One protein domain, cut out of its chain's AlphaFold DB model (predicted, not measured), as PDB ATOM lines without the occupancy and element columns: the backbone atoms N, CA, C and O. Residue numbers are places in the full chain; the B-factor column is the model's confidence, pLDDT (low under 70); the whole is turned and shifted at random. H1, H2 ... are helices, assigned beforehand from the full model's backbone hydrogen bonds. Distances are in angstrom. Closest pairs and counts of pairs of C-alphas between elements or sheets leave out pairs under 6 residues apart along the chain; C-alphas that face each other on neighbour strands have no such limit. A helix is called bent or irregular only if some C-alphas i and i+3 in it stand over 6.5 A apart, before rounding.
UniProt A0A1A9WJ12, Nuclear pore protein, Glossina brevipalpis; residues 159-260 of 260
ATOM      1  N   GLU A 159       4.741 -26.842 -10.882       94.56
ATOM      2  CA  GLU A 159       3.994 -27.866 -10.140       94.56
ATOM      3  C   GLU A 159       4.819 -28.589  -9.069       94.56
ATOM      4  O   GLU A 159       4.313 -28.917  -8.001       94.56
ATOM      5  N   LYS A 160       6.126 -28.744  -9.308       90.25
ATOM      6  CA  LYS A 160       7.070 -29.353  -8.356       90.25
ATOM      7  C   LYS A 160       7.483 -28.410  -7.234       90.25
ATOM      8  O   LYS A 160       7.837 -28.862  -6.151       90.25
ATOM      9  N   THR A 161       7.502 -27.109  -7.510       93.06
ATOM     10  CA  THR A 161       7.913 -26.081  -6.547       93.06
ATOM     11  C   THR A 161       6.745 -25.576  -5.710       93.06
ATOM     12  O   THR A 161       6.943 -25.237  -4.550       93.06
ATOM     13  N   ASP A 162       5.545 -25.541  -6.290       94.12
ATOM     14  CA  ASP A 162       4.318 -25.070  -5.655       94.12
ATOM     15  C   ASP A 162       3.126 -25.974  -6.032       94.12
ATOM     16  O   ASP A 162       2.310 -25.640  -6.900       94.12
ATOM     17  N   PRO A 163       3.024 -27.157  -5.399       92.06
ATOM     18  CA  PRO A 163       1.916 -28.075  -5.640       92.06
ATOM     19  C   PRO A 163       0.571 -27.510  -5.164       92.06
ATOM     20  O   PRO A 163      -0.469 -27.920  -5.672       92.06
ATOM     21  N   ALA A 164       0.561 -26.572  -4.209       91.81
ATOM     22  CA  ALA A 164      -0.672 -25.953  -3.730       91.81
ATOM     23  C   ALA A 164      -1.302 -25.074  -4.809       91.81
ATOM     24  O   ALA A 164      -2.491 -25.223  -5.092       91.81
ATOM     25  N   GLU A 165      -0.497 -24.232  -5.453       94.00
ATOM     26  CA  GLU A 165      -0.944 -23.417  -6.580       94.00
ATOM     27  C   GLU A 165      -1.317 -24.298  -7.785       94.00
ATOM     28  O   GLU A 165      -2.358 -24.093  -8.406       94.00
ATOM     29  N   ALA A 166      -0.534 -25.342  -8.085       96.25
ATOM     30  CA  ALA A 166      -0.815 -26.256  -9.196       96.25
ATOM     31  C   ALA A 166      -2.198 -26.919  -9.096       96.25
ATOM     32  O   ALA A 166      -2.925 -26.999 -10.091       96.25
ATOM     33  N   LEU A 167      -2.594 -27.336  -7.889       94.25
ATOM     34  CA  LEU A 167      -3.911 -27.924  -7.649       94.25
ATOM     35  C   LEU A 167      -5.062 -26.960  -7.968       94.25
ATOM     36  O   LEU A 167      -6.074 -27.404  -8.512       94.25
ATOM     37  N   GLN A 168      -4.905 -25.657  -7.695       94.94
ATOM     38  CA  GLN A 168      -5.923 -24.651  -8.028       94.94
ATOM     39  C   GLN A 168      -6.181 -24.610  -9.538       94.94
ATOM     40  O   GLN A 168      -7.330 -24.587  -9.980       94.94
ATOM     41  N   TYR A 169      -5.121 -24.671 -10.349       97.56
ATOM     42  CA  TYR A 169      -5.255 -24.718 -11.805       97.56
ATOM     43  C   TYR A 169      -5.838 -26.042 -12.294       97.56
ATOM     44  O   TYR A 169      -6.724 -26.042 -13.151       97.56
ATOM     45  N   PHE A 170      -5.385 -27.174 -11.751       96.19
ATOM     46  CA  PHE A 170      -5.922 -28.477 -12.138       96.19
ATOM     47  C   PHE A 170      -7.411 -28.610 -11.819       96.19
ATOM     48  O   PHE A 170      -8.124 -29.287 -12.558       96.19
ATOM     49  N   PHE A 171      -7.923 -27.934 -10.790       95.00
ATOM     50  CA  PHE A 171      -9.350 -27.953 -10.466       95.00
ATOM     51  C   PHE A 171     -10.242 -27.426 -11.608       95.00
ATOM     52  O   PHE A 171     -11.389 -27.855 -11.762       95.00
ATOM     53  N   PHE A 172      -9.731 -26.572 -12.500       95.50
ATOM     54  CA  PHE A 172     -10.467 -26.172 -13.708       95.50
ATOM     55  C   PHE A 172     -10.677 -27.320 -14.711       95.50
ATOM     56  O   PHE A 172     -11.542 -27.231 -15.579       95.50
ATOM     57  N   LEU A 173      -9.964 -28.439 -14.553       95.06
ATOM     58  CA  LEU A 173     -10.088 -29.648 -15.373       95.06
ATOM     59  C   LEU A 173     -11.119 -30.649 -14.828       95.06
ATOM     60  O   LEU A 173     -11.347 -31.687 -15.447       95.06
ATOM     61  N   ARG A 174     -11.775 -30.349 -13.697       92.75
ATOM     62  CA  ARG A 174     -12.701 -31.249 -12.977       92.75
ATOM     63  C   ARG A 174     -13.871 -31.787 -13.804       92.75
ATOM     64  O   ARG A 174     -14.417 -32.831 -13.466       92.75
ATOM     65  N   ASN A 175     -14.259 -31.088 -14.867       91.25
ATOM     66  CA  ASN A 175     -15.369 -31.479 -15.742       91.25
ATOM     67  C   ASN A 175     -14.899 -32.124 -17.056       91.25
ATOM     68  O   ASN A 175     -15.727 -32.504 -17.882       91.25
ATOM     69  N   LEU A 176     -13.586 -32.243 -17.258       93.50
ATOM     70  CA  LEU A 176     -12.996 -32.850 -18.443       93.50
ATOM     71  C   LEU A 176     -12.627 -34.304 -18.172       93.50
ATOM     72  O   LEU A 176     -12.363 -34.712 -17.037       93.50
ATOM     73  N   LYS A 177     -12.605 -35.085 -19.247       93.94
ATOM     74  CA  LYS A 177     -12.190 -36.481 -19.222       93.94
ATOM     75  C   LYS A 177     -11.036 -36.704 -20.181       93.94
ATOM     76  O   LYS A 177     -10.956 -36.052 -21.223       93.94
ATOM     77  N   ASP A 178     -10.151 -37.615 -19.813       93.19
ATOM     78  CA  ASP A 178      -9.139 -38.129 -20.724       93.19
ATOM     79  C   ASP A 178      -9.766 -39.106 -21.752       93.19
ATOM     80  O   ASP A 178     -10.965 -39.408 -21.670       93.19
ATOM     81  N   PRO A 179      -8.996 -39.601 -22.740       92.38
ATOM     82  CA  PRO A 179      -9.497 -40.568 -23.720       92.38
ATOM     83  C   PRO A 179     -10.022 -41.877 -23.113       92.38
ATOM     84  O   PRO A 179     -10.888 -42.511 -23.711       92.38
ATOM     85  N   ASP A 180      -9.536 -42.256 -21.929       91.38
ATOM     86  CA  ASP A 180      -9.971 -43.445 -21.190       91.38
ATOM     87  C   ASP A 180     -11.242 -43.182 -20.352       91.38
ATOM     88  O   ASP A 180     -11.753 -44.072 -19.670       91.38
ATOM     89  N   GLY A 181     -11.777 -41.957 -20.390       91.12
ATOM     90  CA  GLY A 181     -12.971 -41.543 -19.656       91.12
ATOM     91  C   GLY A 181     -12.723 -41.196 -18.185       91.12
ATOM     92  O   GLY A 181     -13.690 -40.945 -17.452       91.12
ATOM     93  N   ARG A 182     -11.463 -41.154 -17.743       90.88
ATOM     94  CA  ARG A 182     -11.055 -40.782 -16.384       90.88
ATOM     95  C   ARG A 182     -11.157 -39.278 -16.198       90.88
ATOM     96  O   ARG A 182     -10.930 -38.504 -17.123       90.88
ATOM     97  N   ASN A 183     -11.495 -38.855 -14.984       92.62
ATOM     98  CA  ASN A 183     -11.571 -37.440 -14.644       92.62
ATOM     99  C   ASN A 183     -10.182 -36.789 -14.746       92.62
ATOM    100  O   ASN A 183      -9.250 -37.218 -14.066       92.62
ATOM    101  N   LEU A 184     -10.049 -35.749 -15.573       94.38
ATOM    102  CA  LEU A 184      -8.744 -35.181 -15.899       94.38
ATOM    103  C   LEU A 184      -8.081 -34.480 -14.703       94.38
ATOM    104  O   LEU A 184      -6.864 -34.551 -14.564       94.38
ATOM    105  N   PHE A 185      -8.864 -33.877 -13.802       94.69
ATOM    106  CA  PHE A 185      -8.333 -33.337 -12.547       94.69
ATOM    107  C   PHE A 185      -7.669 -34.438 -11.709       94.69
ATOM    108  O   PHE A 185      -6.527 -34.277 -11.292       94.69
ATOM    109  N   LEU A 186      -8.338 -35.581 -11.522       92.31
ATOM    110  CA  LEU A 186      -7.793 -36.696 -10.734       92.31
ATOM    111  C   LEU A 186      -6.559 -37.330 -11.388       92.31
ATOM    112  O   LEU A 186      -5.649 -37.754 -10.677       92.31
ATOM    113  N   VAL A 187      -6.497 -37.354 -12.722       93.50
ATOM    114  CA  VAL A 187      -5.292 -37.776 -13.454       93.50
ATOM    115  C   VAL A 187      -4.122 -36.837 -13.141       93.50
ATOM    116  O   VAL A 187      -3.092 -37.309 -12.670       93.50
ATOM    117  N   CYS A 188      -4.298 -35.518 -13.279       95.06
ATOM    118  CA  CYS A 188      -3.241 -34.546 -12.971       95.06
ATOM    119  C   CYS A 188      -2.809 -34.579 -11.496       95.06
ATOM    120  O   CYS A 188      -1.622 -34.482 -11.197       95.06
ATOM    121  N   VAL A 189      -3.753 -34.761 -10.568       93.25
ATOM    122  CA  VAL A 189      -3.460 -34.947  -9.137       93.25
ATOM    123  C   VAL A 189      -2.623 -36.205  -8.900       93.25
ATOM    124  O   VAL A 189      -1.684 -36.173  -8.105       93.25
ATOM    125  N   SER A 190      -2.947 -37.302  -9.588       93.06
ATOM    126  CA  SER A 190      -2.208 -38.564  -9.481       93.06
ATOM    127  C   SER A 190      -0.775 -38.409  -9.974       93.06
ATOM    128  O   SER A 190       0.157 -38.786  -9.263       93.06
ATOM    129  N   ASP A 191      -0.595 -37.790 -11.140       93.75
ATOM    130  CA  ASP A 191       0.727 -37.518 -11.707       93.75
ATOM    131  C   ASP A 191       1.548 -36.617 -10.770       93.75
ATOM    132  O   ASP A 191       2.671 -36.967 -10.399       93.75
ATOM    133  N   LEU A 192       0.955 -35.527 -10.270       93.88
ATOM    134  CA  LEU A 192       1.601 -34.622  -9.316       93.88
ATOM    135  C   LEU A 192       2.028 -35.340  -8.028       93.88
ATOM    136  O   LEU A 192       3.141 -35.133  -7.540       93.88
ATOM    137  N   ALA A 193       1.162 -36.193  -7.472       92.25
ATOM    138  CA  ALA A 193       1.445 -36.940  -6.249       92.25
ATOM    139  C   ALA A 193       2.592 -37.940  -6.434       92.25
ATOM    140  O   ALA A 193       3.467 -38.048  -5.570       92.25
ATOM    141  N   ILE A 194       2.608 -38.648  -7.563       91.62
ATOM    142  CA  ILE A 194       3.656 -39.613  -7.906       91.62
ATOM    143  C   ILE A 194       5.000 -38.910  -8.106       91.62
ATOM    144  O   ILE A 194       6.029 -39.412  -7.647       91.62
ATOM    145  N   GLU A 195       5.000 -37.743  -8.750       90.25
ATOM    146  CA  GLU A 195       6.221 -36.979  -9.001       90.25
ATOM    147  C   GLU A 195       6.769 -36.296  -7.745       90.25
ATOM    148  O   GLU A 195       7.974 -36.355  -7.495       90.25
ATOM    149  N   CYS A 196       5.912 -35.676  -6.929       87.38
ATOM    150  CA  CYS A 196       6.348 -34.949  -5.735       87.38
ATOM    151  C   CYS A 196       6.659 -35.865  -4.545       87.38
ATOM    152  O   CYS A 196       7.350 -35.436  -3.618       87.38
ATOM    153  N   ARG A 197       6.077 -37.078  -4.507       87.94
ATOM    154  CA  ARG A 197       6.097 -38.021  -3.366       87.94
ATOM    155  C   ARG A 197       5.781 -37.385  -2.005       87.94
ATOM    156  O   ARG A 197       6.138 -37.906  -0.953       87.94
ATOM    157  N   SER A 198       5.105 -36.239  -2.020       86.06
ATOM    158  CA  SER A 198       4.774 -35.435  -0.842       86.06
ATOM    159  C   SER A 198       3.323 -35.692  -0.442       86.06
ATOM    160  O   SER A 198       2.492 -34.787  -0.415       86.06
ATOM    161  N   TYR A 199       3.012 -36.962  -0.175       88.44
ATOM    162  CA  TYR A 199       1.651 -37.438   0.089       88.44
ATOM    163  C   TYR A 199       1.018 -36.760   1.309       88.44
ATOM    164  O   TYR A 199      -0.139 -36.358   1.245       88.44
ATOM    165  N   ASP A 200       1.803 -36.523   2.363       86.31
ATOM    166  CA  ASP A 200       1.367 -35.808   3.569       86.31
ATOM    167  C   ASP A 200       0.841 -34.397   3.274       86.31
ATOM    168  O   ASP A 200      -0.075 -33.920   3.941       86.31
ATOM    169  N   LEU A 201       1.429 -33.707   2.292       86.75
ATOM    170  CA  LEU A 201       1.022 -32.357   1.907       86.75
ATOM    171  C   LEU A 201      -0.286 -32.392   1.103       86.75
ATOM    172  O   LEU A 201      -1.197 -31.607   1.352       86.75
ATOM    173  N   LEU A 202      -0.383 -33.315   0.145       87.19
ATOM    174  CA  LEU A 202      -1.530 -33.410  -0.761       87.19
ATOM    175  C   LEU A 202      -2.770 -33.992  -0.074       87.19
ATOM    176  O   LEU A 202      -3.873 -33.476  -0.258       87.19
ATOM    177  N   PHE A 203      -2.582 -35.033   0.736       87.12
ATOM    178  CA  PHE A 203      -3.656 -35.845   1.314       87.12
ATOM    179  C   PHE A 203      -3.800 -35.695   2.836       87.12
ATOM    180  O   PHE A 203      -4.837 -36.067   3.387       87.12
ATOM    181  N   GLY A 204      -2.818 -35.089   3.508       82.62
ATOM    182  CA  GLY A 204      -2.806 -34.895   4.958       82.62
ATOM    183  C   GLY A 204      -1.972 -35.952   5.684       82.62
ATOM    184  O   GLY A 204      -1.611 -36.986   5.126       82.62
ATOM    185  N   LYS A 205      -1.646 -35.683   6.954       72.38
ATOM    186  CA  LYS A 205      -0.843 -36.587   7.792       72.38
ATOM    187  C   LYS A 205      -1.693 -37.635   8.501       72.38
ATOM    188  O   LYS A 205      -2.814 -37.376   8.923       72.38
ATOM    189  N   ILE A 206      -1.054 -38.771   8.771       58.59
ATOM    190  CA  ILE A 206      -1.600 -39.909   9.527       58.59
ATOM    191  C   ILE A 206      -1.777 -39.590  11.037       58.59
ATOM    192  O   ILE A 206      -2.507 -40.273  11.751       58.59
ATOM    193  N   MET A 207      -1.136 -38.541  11.574       48.16
ATOM    194  CA  MET A 207      -1.073 -38.305  13.026       48.16
ATOM    195  C   MET A 207      -2.217 -37.447  13.587       48.16
ATOM    196  O   MET A 207      -2.087 -36.229  13.648       48.16
ATOM    197  N   GLY A 208      -3.267 -38.104  14.098       45.31
ATOM    198  CA  GLY A 208      -4.048 -37.762  15.312       45.31
ATOM    199  C   GLY A 208      -4.848 -36.449  15.374       45.31
ATOM    200  O   GLY A 208      -5.787 -36.346  16.158       45.31
ATOM    201  N   VAL A 209      -4.524 -35.460  14.553       45.75
ATOM    202  CA  VAL A 209      -5.294 -34.241  14.333       45.75
ATOM    203  C   VAL A 209      -5.433 -34.139  12.827       45.75
ATOM    204  O   VAL A 209      -4.425 -34.086  12.124       45.75
ATOM    205  N   ALA A 210      -6.670 -34.152  12.335       51.94
ATOM    206  CA  ALA A 210      -6.989 -34.011  10.921       51.94
ATOM    207  C   ALA A 210      -6.616 -32.600  10.425       51.94
ATOM    208  O   ALA A 210      -7.469 -31.746  10.206       51.94
ATOM    209  N   GLY A 211      -5.319 -32.325  10.288       54.19
ATOM    210  CA  GLY A 211      -4.833 -31.281   9.403       54.19
ATOM    211  C   GLY A 211      -5.047 -31.791   7.986       54.19
ATOM    212  O   GLY A 211      -4.265 -32.615   7.515       54.19
ATOM    213  N   GLY A 212      -6.154 -31.376   7.372       70.56
ATOM    214  CA  GLY A 212      -6.524 -31.767   6.019       70.56
ATOM    215  C   GLY A 212      -5.402 -31.533   5.018       70.56
ATOM    216  O   GLY A 212      -4.713 -30.515   5.081       70.56
ATOM    217  N   GLY A 213      -5.221 -32.474   4.093       83.56
ATOM    218  CA  GLY A 213      -4.361 -32.255   2.937       83.56
ATOM    219  C   GLY A 213      -4.905 -31.157   2.028       83.56
ATOM    220  O   GLY A 213      -6.084 -30.802   2.092       83.56
ATOM    221  N   LEU A 214      -4.057 -30.661   1.128       86.38
ATOM    222  CA  LEU A 214      -4.446 -29.652   0.142       86.38
ATOM    223  C   LEU A 214      -5.672 -30.060  -0.687       86.38
ATOM    224  O   LEU A 214      -6.400 -29.184  -1.139       86.38
ATOM    225  N   LEU A 215      -5.927 -31.355  -0.893       87.81
ATOM    226  CA  LEU A 215      -7.083 -31.811  -1.669       87.81
ATOM    227  C   LEU A 215      -8.431 -31.642  -0.970       87.81
ATOM    228  O   LEU A 215      -9.448 -31.562  -1.658       87.81
ATOM    229  N   GLN A 216      -8.449 -31.504   0.357       85.31
ATOM    230  CA  GLN A 216      -9.698 -31.351   1.102       85.31
ATOM    231  C   GLN A 216     -10.471 -30.089   0.685       85.31
ATOM    232  O   GLN A 216     -11.699 -30.080   0.693       85.31
ATOM    233  N   GLN A 217      -9.773 -29.034   0.253       86.19
ATOM    234  CA  GLN A 217     -10.413 -27.795  -0.207       86.19
ATOM    235  C   GLN A 217     -11.212 -27.961  -1.513       86.19
ATOM    236  O   GLN A 217     -12.011 -27.091  -1.853       86.19
ATOM    237  N   PHE A 218     -10.989 -29.052  -2.252       86.88
ATOM    238  CA  PHE A 218     -11.620 -29.313  -3.544       86.88
ATOM    239  C   PHE A 218     -12.720 -30.374  -3.470       86.88
ATOM    240  O   PHE A 218     -13.263 -30.744  -4.509       86.88
ATOM    241  N   GLU A 219     -13.055 -30.871  -2.277       82.81
ATOM    242  CA  GLU A 219     -14.086 -31.894  -2.104       82.81
ATOM    243  C   GLU A 219     -15.419 -31.462  -2.724       82.81
ATOM    244  O   GLU A 219     -15.936 -30.367  -2.484       82.81
ATOM    245  N   CYS A 220     -15.995 -32.344  -3.539       78.00
ATOM    246  CA  CYS A 220     -17.291 -32.124  -4.158       78.00
ATOM    247  C   CYS A 220     -18.089 -33.431  -4.233       78.00
ATOM    248  O   CYS A 220     -17.605 -34.509  -3.906       78.00
ATOM    249  N   VAL A 221     -19.329 -33.348  -4.718       75.56
ATOM    250  CA  VAL A 221     -20.221 -34.516  -4.842       75.56
ATOM    251  C   VAL A 221     -19.637 -35.613  -5.747       75.56
ATOM    252  O   VAL A 221     -19.912 -36.789  -5.539       75.56
ATOM    253  N   ASN A 222     -18.833 -35.236  -6.745       71.31
ATOM    254  CA  ASN A 222     -18.303 -36.160  -7.753       71.31
ATOM    255  C   ASN A 222     -16.919 -36.729  -7.409       71.31
ATOM    256  O   ASN A 222     -16.508 -37.711  -8.023       71.31
ATOM    257  N   PHE A 223     -16.182 -36.105  -6.489       77.38
ATOM    258  CA  PHE A 223     -14.875 -36.583  -6.050       77.38
ATOM    259  C   PHE A 223     -14.559 -36.076  -4.644       77.38
ATOM    260  O   PHE A 223     -14.745 -34.898  -4.334       77.38
ATOM    261  N   ASP A 224     -14.038 -36.974  -3.816       81.06
ATOM    262  CA  ASP A 224     -13.542 -36.683  -2.477       81.06
ATOM    263  C   ASP A 224     -12.056 -37.047  -2.353       81.06
ATOM    264  O   ASP A 224     -11.471 -37.728  -3.206       81.06
ATOM    265  N   SER A 225     -11.438 -36.591  -1.262       81.62
ATOM    266  CA  SER A 225     -10.029 -36.861  -0.969       81.62
ATOM    267  C   SER A 225      -9.719 -38.365  -0.977       81.62
ATOM    268  O   SER A 225      -8.664 -38.769  -1.456       81.62
ATOM    269  N   ARG A 226     -10.647 -39.220  -0.526       84.06
ATOM    270  CA  ARG A 226     -10.455 -40.680  -0.473       84.06
ATOM    271  C   ARG A 226     -10.428 -41.324  -1.847       84.06
ATOM    272  O   ARG A 226      -9.567 -42.157  -2.114       84.06
ATOM    273  N   THR A 227     -11.344 -40.928  -2.725       86.69
ATOM    274  CA  THR A 227     -11.367 -41.391  -4.115       86.69
ATOM    275  C   THR A 227     -10.068 -41.009  -4.813       86.69
ATOM    276  O   THR A 227      -9.477 -41.847  -5.487       86.69
ATOM    277  N   ALA A 228      -9.576 -39.785  -4.592       87.75
ATOM    278  CA  ALA A 228      -8.285 -39.359  -5.120       87.75
ATOM    279  C   ALA A 228      -7.132 -40.228  -4.586       87.75
ATOM    280  O   ALA A 228      -6.353 -40.737  -5.387       87.75
ATOM    281  N   ILE A 229      -7.055 -40.459  -3.267       89.25
ATOM    282  CA  ILE A 229      -6.006 -41.297  -2.656       89.25
ATOM    283  C   ILE A 229      -6.014 -42.715  -3.241       89.25
ATOM    284  O   ILE A 229      -4.958 -43.214  -3.623       89.25
ATOM    285  N   ASN A 230      -7.188 -43.342  -3.365       90.50
ATOM    286  CA  ASN A 230      -7.315 -44.687  -3.936       90.50
ATOM    287  C   ASN A 230      -6.832 -44.745  -5.391       90.50
ATOM    288  O   ASN A 230      -6.090 -45.653  -5.750       90.50
ATOM    289  N   ILE A 231      -7.188 -43.752  -6.217       90.75
ATOM    290  CA  ILE A 231      -6.720 -43.684  -7.611       90.75
ATOM    291  C   ILE A 231      -5.191 -43.578  -7.671       90.75
ATOM    292  O   ILE A 231      -4.561 -44.270  -8.473       90.75
ATOM    293  N   VAL A 232      -4.584 -42.748  -6.813       92.00
ATOM    294  CA  VAL A 232      -3.120 -42.612  -6.753       92.00
ATOM    295  C   VAL A 232      -2.469 -43.914  -6.282       92.00
ATOM    296  O   VAL A 232      -1.474 -44.340  -6.866       92.00
ATOM    297  N   ALA A 233      -3.034 -44.571  -5.267       92.62
ATOM    298  CA  ALA A 233      -2.545 -45.853  -4.770       92.62
ATOM    299  C   ALA A 233      -2.597 -46.938  -5.860       92.62
ATOM    300  O   ALA A 233      -1.592 -47.607  -6.106       92.62
ATOM    301  N   ASP A 234      -3.709 -47.047  -6.590       92.62
ATOM    302  CA  ASP A 234      -3.868 -47.995  -7.699       92.62
ATOM    303  C   ASP A 234      -2.875 -47.720  -8.848       92.62
ATOM    304  O   ASP A 234      -2.339 -48.646  -9.466       92.62
ATOM    305  N   GLU A 235      -2.596 -46.448  -9.151       91.75
ATOM    306  CA  GLU A 235      -1.578 -46.051 -10.135       91.75
ATOM    307  C   GLU A 235      -0.159 -46.416  -9.662       91.75
ATOM    308  O   GLU A 235       0.635 -46.937 -10.451       91.75
ATOM    309  N   LEU A 236       0.154 -46.236  -8.376       92.81
ATOM    310  CA  LEU A 236       1.426 -46.663  -7.783       92.81
ATOM    311  C   LEU A 236       1.602 -48.186  -7.840       92.81
ATOM    312  O   LEU A 236       2.683 -48.653  -8.207       92.81
ATOM    313  N   VAL A 237       0.547 -48.964  -7.562       94.50
ATOM    314  CA  VAL A 237       0.550 -50.429  -7.720       94.50
ATOM    315  C   VAL A 237       0.858 -50.809  -9.167       94.50
ATOM    316  O   VAL A 237       1.739 -51.637  -9.405       94.50
ATOM    317  N   ARG A 238       0.205 -50.168 -10.147       92.25
ATOM    318  CA  ARG A 238       0.473 -50.410 -11.577       92.25
ATOM    319  C   ARG A 238       1.901 -50.065 -11.989       92.25
ATOM    320  O   ARG A 238       2.454 -50.734 -12.858       92.25
ATOM    321  N   LYS A 239       2.511 -49.059 -11.360       91.94
ATOM    322  CA  LYS A 239       3.920 -48.681 -11.569       91.94
ATOM    323  C   LYS A 239       4.913 -49.533 -10.759       91.94
ATOM    324  O   LYS A 239       6.118 -49.342 -10.908       91.94
ATOM    325  N   GLY A 240       4.444 -50.463  -9.922       92.38
ATOM    326  CA  GLY A 240       5.280 -51.330  -9.080       92.38
ATOM    327  C   GLY A 240       5.841 -50.655  -7.821       92.38
ATOM    328  O   GLY A 240       6.754 -51.182  -7.190       92.38
ATOM    329  N   MET A 241       5.313 -49.490  -7.439       92.81
ATOM    330  CA  MET A 241       5.726 -48.724  -6.260       92.81
ATOM    331  C   MET A 241       4.916 -49.131  -5.021       92.81
ATOM    332  O   MET A 241       4.145 -48.349  -4.469       92.81
ATOM    333  N   PHE A 242       5.076 -50.382  -4.586       92.88
ATOM    334  CA  PHE A 242       4.218 -50.975  -3.554       92.88
ATOM    335  C   PHE A 242       4.332 -50.311  -2.176       92.88
ATOM    336  O   PHE A 242       3.332 -50.204  -1.478       92.88
ATOM    337  N   GLU A 243       5.521 -49.848  -1.780       91.06
ATOM    338  CA  GLU A 243       5.717 -49.219  -0.464       91.06
ATOM    339  C   GLU A 243       4.888 -47.934  -0.319       91.06
ATOM    340  O   GLU A 243       4.219 -47.731   0.692       91.06
ATOM    341  N   ASP A 244       4.900 -47.086  -1.347       90.62
ATOM    342  CA  ASP A 244       4.141 -45.837  -1.347       90.62
ATOM    343  C   ASP A 244       2.635 -46.100  -1.495       90.62
ATOM    344  O   ASP A 244       1.830 -45.424  -0.857       90.62
ATOM    345  N   ALA A 245       2.246 -47.135  -2.251       92.12
ATOM    346  CA  ALA A 245       0.849 -47.553  -2.349       92.12
ATOM    347  C   ALA A 245       0.276 -48.007  -0.994       92.12
ATOM    348  O   ALA A 245      -0.818 -47.586  -0.628       92.12
ATOM    349  N   ILE A 246       1.020 -48.814  -0.224       90.75
ATOM    350  CA  ILE A 246       0.591 -49.273   1.110       90.75
ATOM    351  C   ILE A 246       0.360 -48.080   2.045       90.75
ATOM    352  O   ILE A 246      -0.684 -48.010   2.684       90.75
ATOM    353  N   LYS A 247       1.275 -47.097   2.061       88.44
ATOM    354  CA  LYS A 247       1.122 -45.874   2.874       88.44
ATOM    355  C   LYS A 247      -0.174 -45.125   2.555       88.44
ATOM    356  O   LYS A 247      -0.812 -44.592   3.462       88.44
ATOM    357  N   LEU A 248      -0.554 -45.060   1.277       88.38
ATOM    358  CA  LEU A 248      -1.789 -44.405   0.853       88.38
ATOM    359  C   LEU A 248      -3.038 -45.209   1.232       88.38
ATOM    360  O   LEU A 248      -4.009 -44.609   1.686       88.38
ATOM    361  N   TYR A 249      -3.021 -46.539   1.108       89.25
ATOM    362  CA  TYR A 249      -4.142 -47.368   1.565       89.25
ATOM    363  C   TYR A 249      -4.345 -47.267   3.085       89.25
ATOM    364  O   TYR A 249      -5.472 -47.055   3.533       89.25
ATOM    365  N   ASP A 250      -3.262 -47.288   3.869       86.62
ATOM    366  CA  ASP A 250      -3.323 -47.094   5.323       86.62
ATOM    367  C   ASP A 250      -3.947 -45.732   5.688       86.62
ATOM    368  O   ASP A 250      -4.727 -45.623   6.638       86.62
ATOM    369  N   LEU A 251      -3.648 -44.680   4.913       83.81
ATOM    370  CA  LEU A 251      -4.225 -43.345   5.106       83.81
ATOM    371  C   LEU A 251      -5.752 -43.340   4.900       83.81
ATOM    372  O   LEU A 251      -6.470 -42.692   5.665       83.81
ATOM    373  N   VAL A 252      -6.259 -44.073   3.901       82.19
ATOM    374  CA  VAL A 252      -7.704 -44.196   3.632       82.19
ATOM    375  C   VAL A 252      -8.412 -44.934   4.766       82.19
ATOM    376  O   VAL A 252      -9.453 -44.468   5.249       82.19
ATOM    377  N   ASP A 253      -7.837 -46.044   5.228       78.19
ATOM    378  CA  ASP A 253      -8.407 -46.847   6.309       78.19
ATOM    379  C   ASP A 253      -8.508 -46.037   7.607       78.19
ATOM    380  O   ASP A 253      -9.559 -46.027   8.257       78.19
ATOM    381  N   MET A 254      -7.485 -45.252   7.954       68.88
ATOM    382  CA  MET A 254      -7.533 -44.395   9.144       68.88
ATOM    383  C   MET A 254      -8.556 -43.257   9.036       68.88
ATOM    384  O   MET A 254      -9.264 -42.980  10.011       68.88
ATOM    385  N   GLN A 255      -8.709 -42.631   7.863       64.44
ATOM    386  CA  GLN A 255      -9.765 -41.629   7.654       64.44
ATOM    387  C   GLN A 255     -11.164 -42.233   7.848       64.44
ATOM    388  O   GLN A 255     -12.040 -41.583   8.423       64.44
ATOM    389  N   SER A 256     -11.369 -43.494   7.451       60.62
ATOM    390  CA  SER A 256     -12.639 -44.201   7.652       60.62
ATOM    391  C   SER A 256     -12.982 -44.416   9.134       60.62
ATOM    392  O   SER A 256     -14.149 -44.316   9.518       60.62
ATOM    393  N   HIS A 257     -11.968 -44.652   9.972       58.84
ATOM    394  CA  HIS A 257     -12.126 -44.833  11.413       58.84
ATOM    395  C   HIS A 257     -12.372 -43.518  12.158       58.84
ATOM    396  O   HIS A 257     -13.114 -43.520  13.131       58.84
ATOM    397  N   SER A 258     -11.800 -42.403  11.694       54.94
ATOM    398  CA  SER A 258     -11.955 -41.083  12.332       54.94
ATOM    399  C   SER A 258     -13.340 -40.438  12.165       54.94
ATOM    400  O   SER A 258     -13.673 -39.503  12.885       54.94
ATOM    401  N   LEU A 259     -14.139 -40.923  11.208       53.72
ATOM    402  CA  LEU A 259     -15.477 -40.406  10.893       53.72
ATOM    403  C   LEU A 259     -16.615 -41.245  11.504       53.72
ATOM    404  O   LEU A 259     -17.783 -40.994  11.200       53.72
ATOM    405  N   ARG A 260     -16.279 -42.249  12.323       39.19
ATOM    406  CA  ARG A 260     -17.211 -43.038  13.140       39.19
ATOM    407  C   ARG A 260     -17.135 -42.599  14.595       39.19
ATOM    408  O   ARG A 260     -18.207 -42.616  15.237       39.19
TER     409      ARG A 260
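What this domain is: This is residues 159 to 260 of the 260 residues of the protein "Nuclear pore protein" of Glossina brevipalpis (UniProt A0A1A9WJ12). Two helical hairpins, H1 with H2 and H5 with H6, meet through H2 and H5, which cross at a steep angle, and the short helices H3 and H4 sit on one side of this meeting place. H5 and H2 are nearest the middle, H1 and H6 lie farther out, and the loops that hold Pro 179 and Gly 208 reach toward opposite ends. The printed part has 102 residues with six named helices, in the order H1, H2, H3, H4, H5, H6, and no named strand; the class is all helix. The whole is compact, with a radius of gyration of the C-alphas of 13.0 A, and rounded, with spans of 36 by 30 by 28 A.

Where its parts are: Start at Glu 159, the first printed residue, and find C-alpha 163 at (1.916, -28.075, -5.640), where H1 begins; it takes in residues 163 to 171 and is 12.3 A long. After residues 172 to 183 you reach C-alpha 184 at (-8.744, -35.181, -15.899), the start of H2, residues 184 to 196, which is 18.2 A long. Two short helices come next: H3, residues 199 to 203, 5.7 A from first to last C-alpha, and H4, residues 214 to 218, 8.1 A. H4 is neither bent nor irregular, but only just: C-alphas 214 and 217 are 6.3 A apart. H5 holds residues 225 to 238 and is 20.2 A long. H6, residues 242 to 258, is the longest helix, 24.7 A, and ends at C-alpha 258 at (-11.955, -41.083, 12.332).

How they stand to each other: Begin with H1 and H2, a helical hairpin: they touch, with the closest C-alphas, those of Phe 170 and Phe 185, 5.4 A apart, and stand at a shallow tilt of 15 degrees, opposite ways. H1 also touches H4, where the closest C-alphas are those of Ala 164 and Leu 214, at 6.6 A. H3 and H4 touch, their closest C-alphas being Leu 202 and Leu 214, 4.8 A apart. H1 and H3 are near each other, with 5 pairs of C-alphas within 10 A. Look next at Ser 190 and Val 232, the closest C-alphas of H2 and H5, 5.0 A apart: these helices touch at a steep tilt of 63 degrees and run the same way. H5 and H6 are the second helical hairpin; they touch at a shallow tilt of 22 degrees, opposite ways, and their closest C-alphas are those of Ala 233 and Ala 245, at 4.5 A. H3 and H6 are close but not clearly touching, with the C-alphas of Tyr 199 and Leu 248, their closest, 7.8 A apart. H1 is apart from both H5 and H6, and H6 is apart from H2 and H4. In H2, H3, H5 and H6 every O i to N i+4 pair is within hydrogen-bond range; in H1 it is 4 of 5, and in H4 0 of 1, beside 1 of 2 O i to N i+3 pairs.

The domain as a whole: The two C-alphas farthest apart are those of Pro 179 and Gly 208, at 39.5 A. The printed part has no cut and ends at Arg 260, the chain's last residue, at (-17.211, -43.038, 13.140). The link from H1 to H2, 12 residues, is long, while those from H2 to H3 and from H5 to H6 are tight. The mean pLDDT of the printed part is 84.9; look for values under 70 in residues 206 to 211 and 254 to 260, where the model's confidence is low.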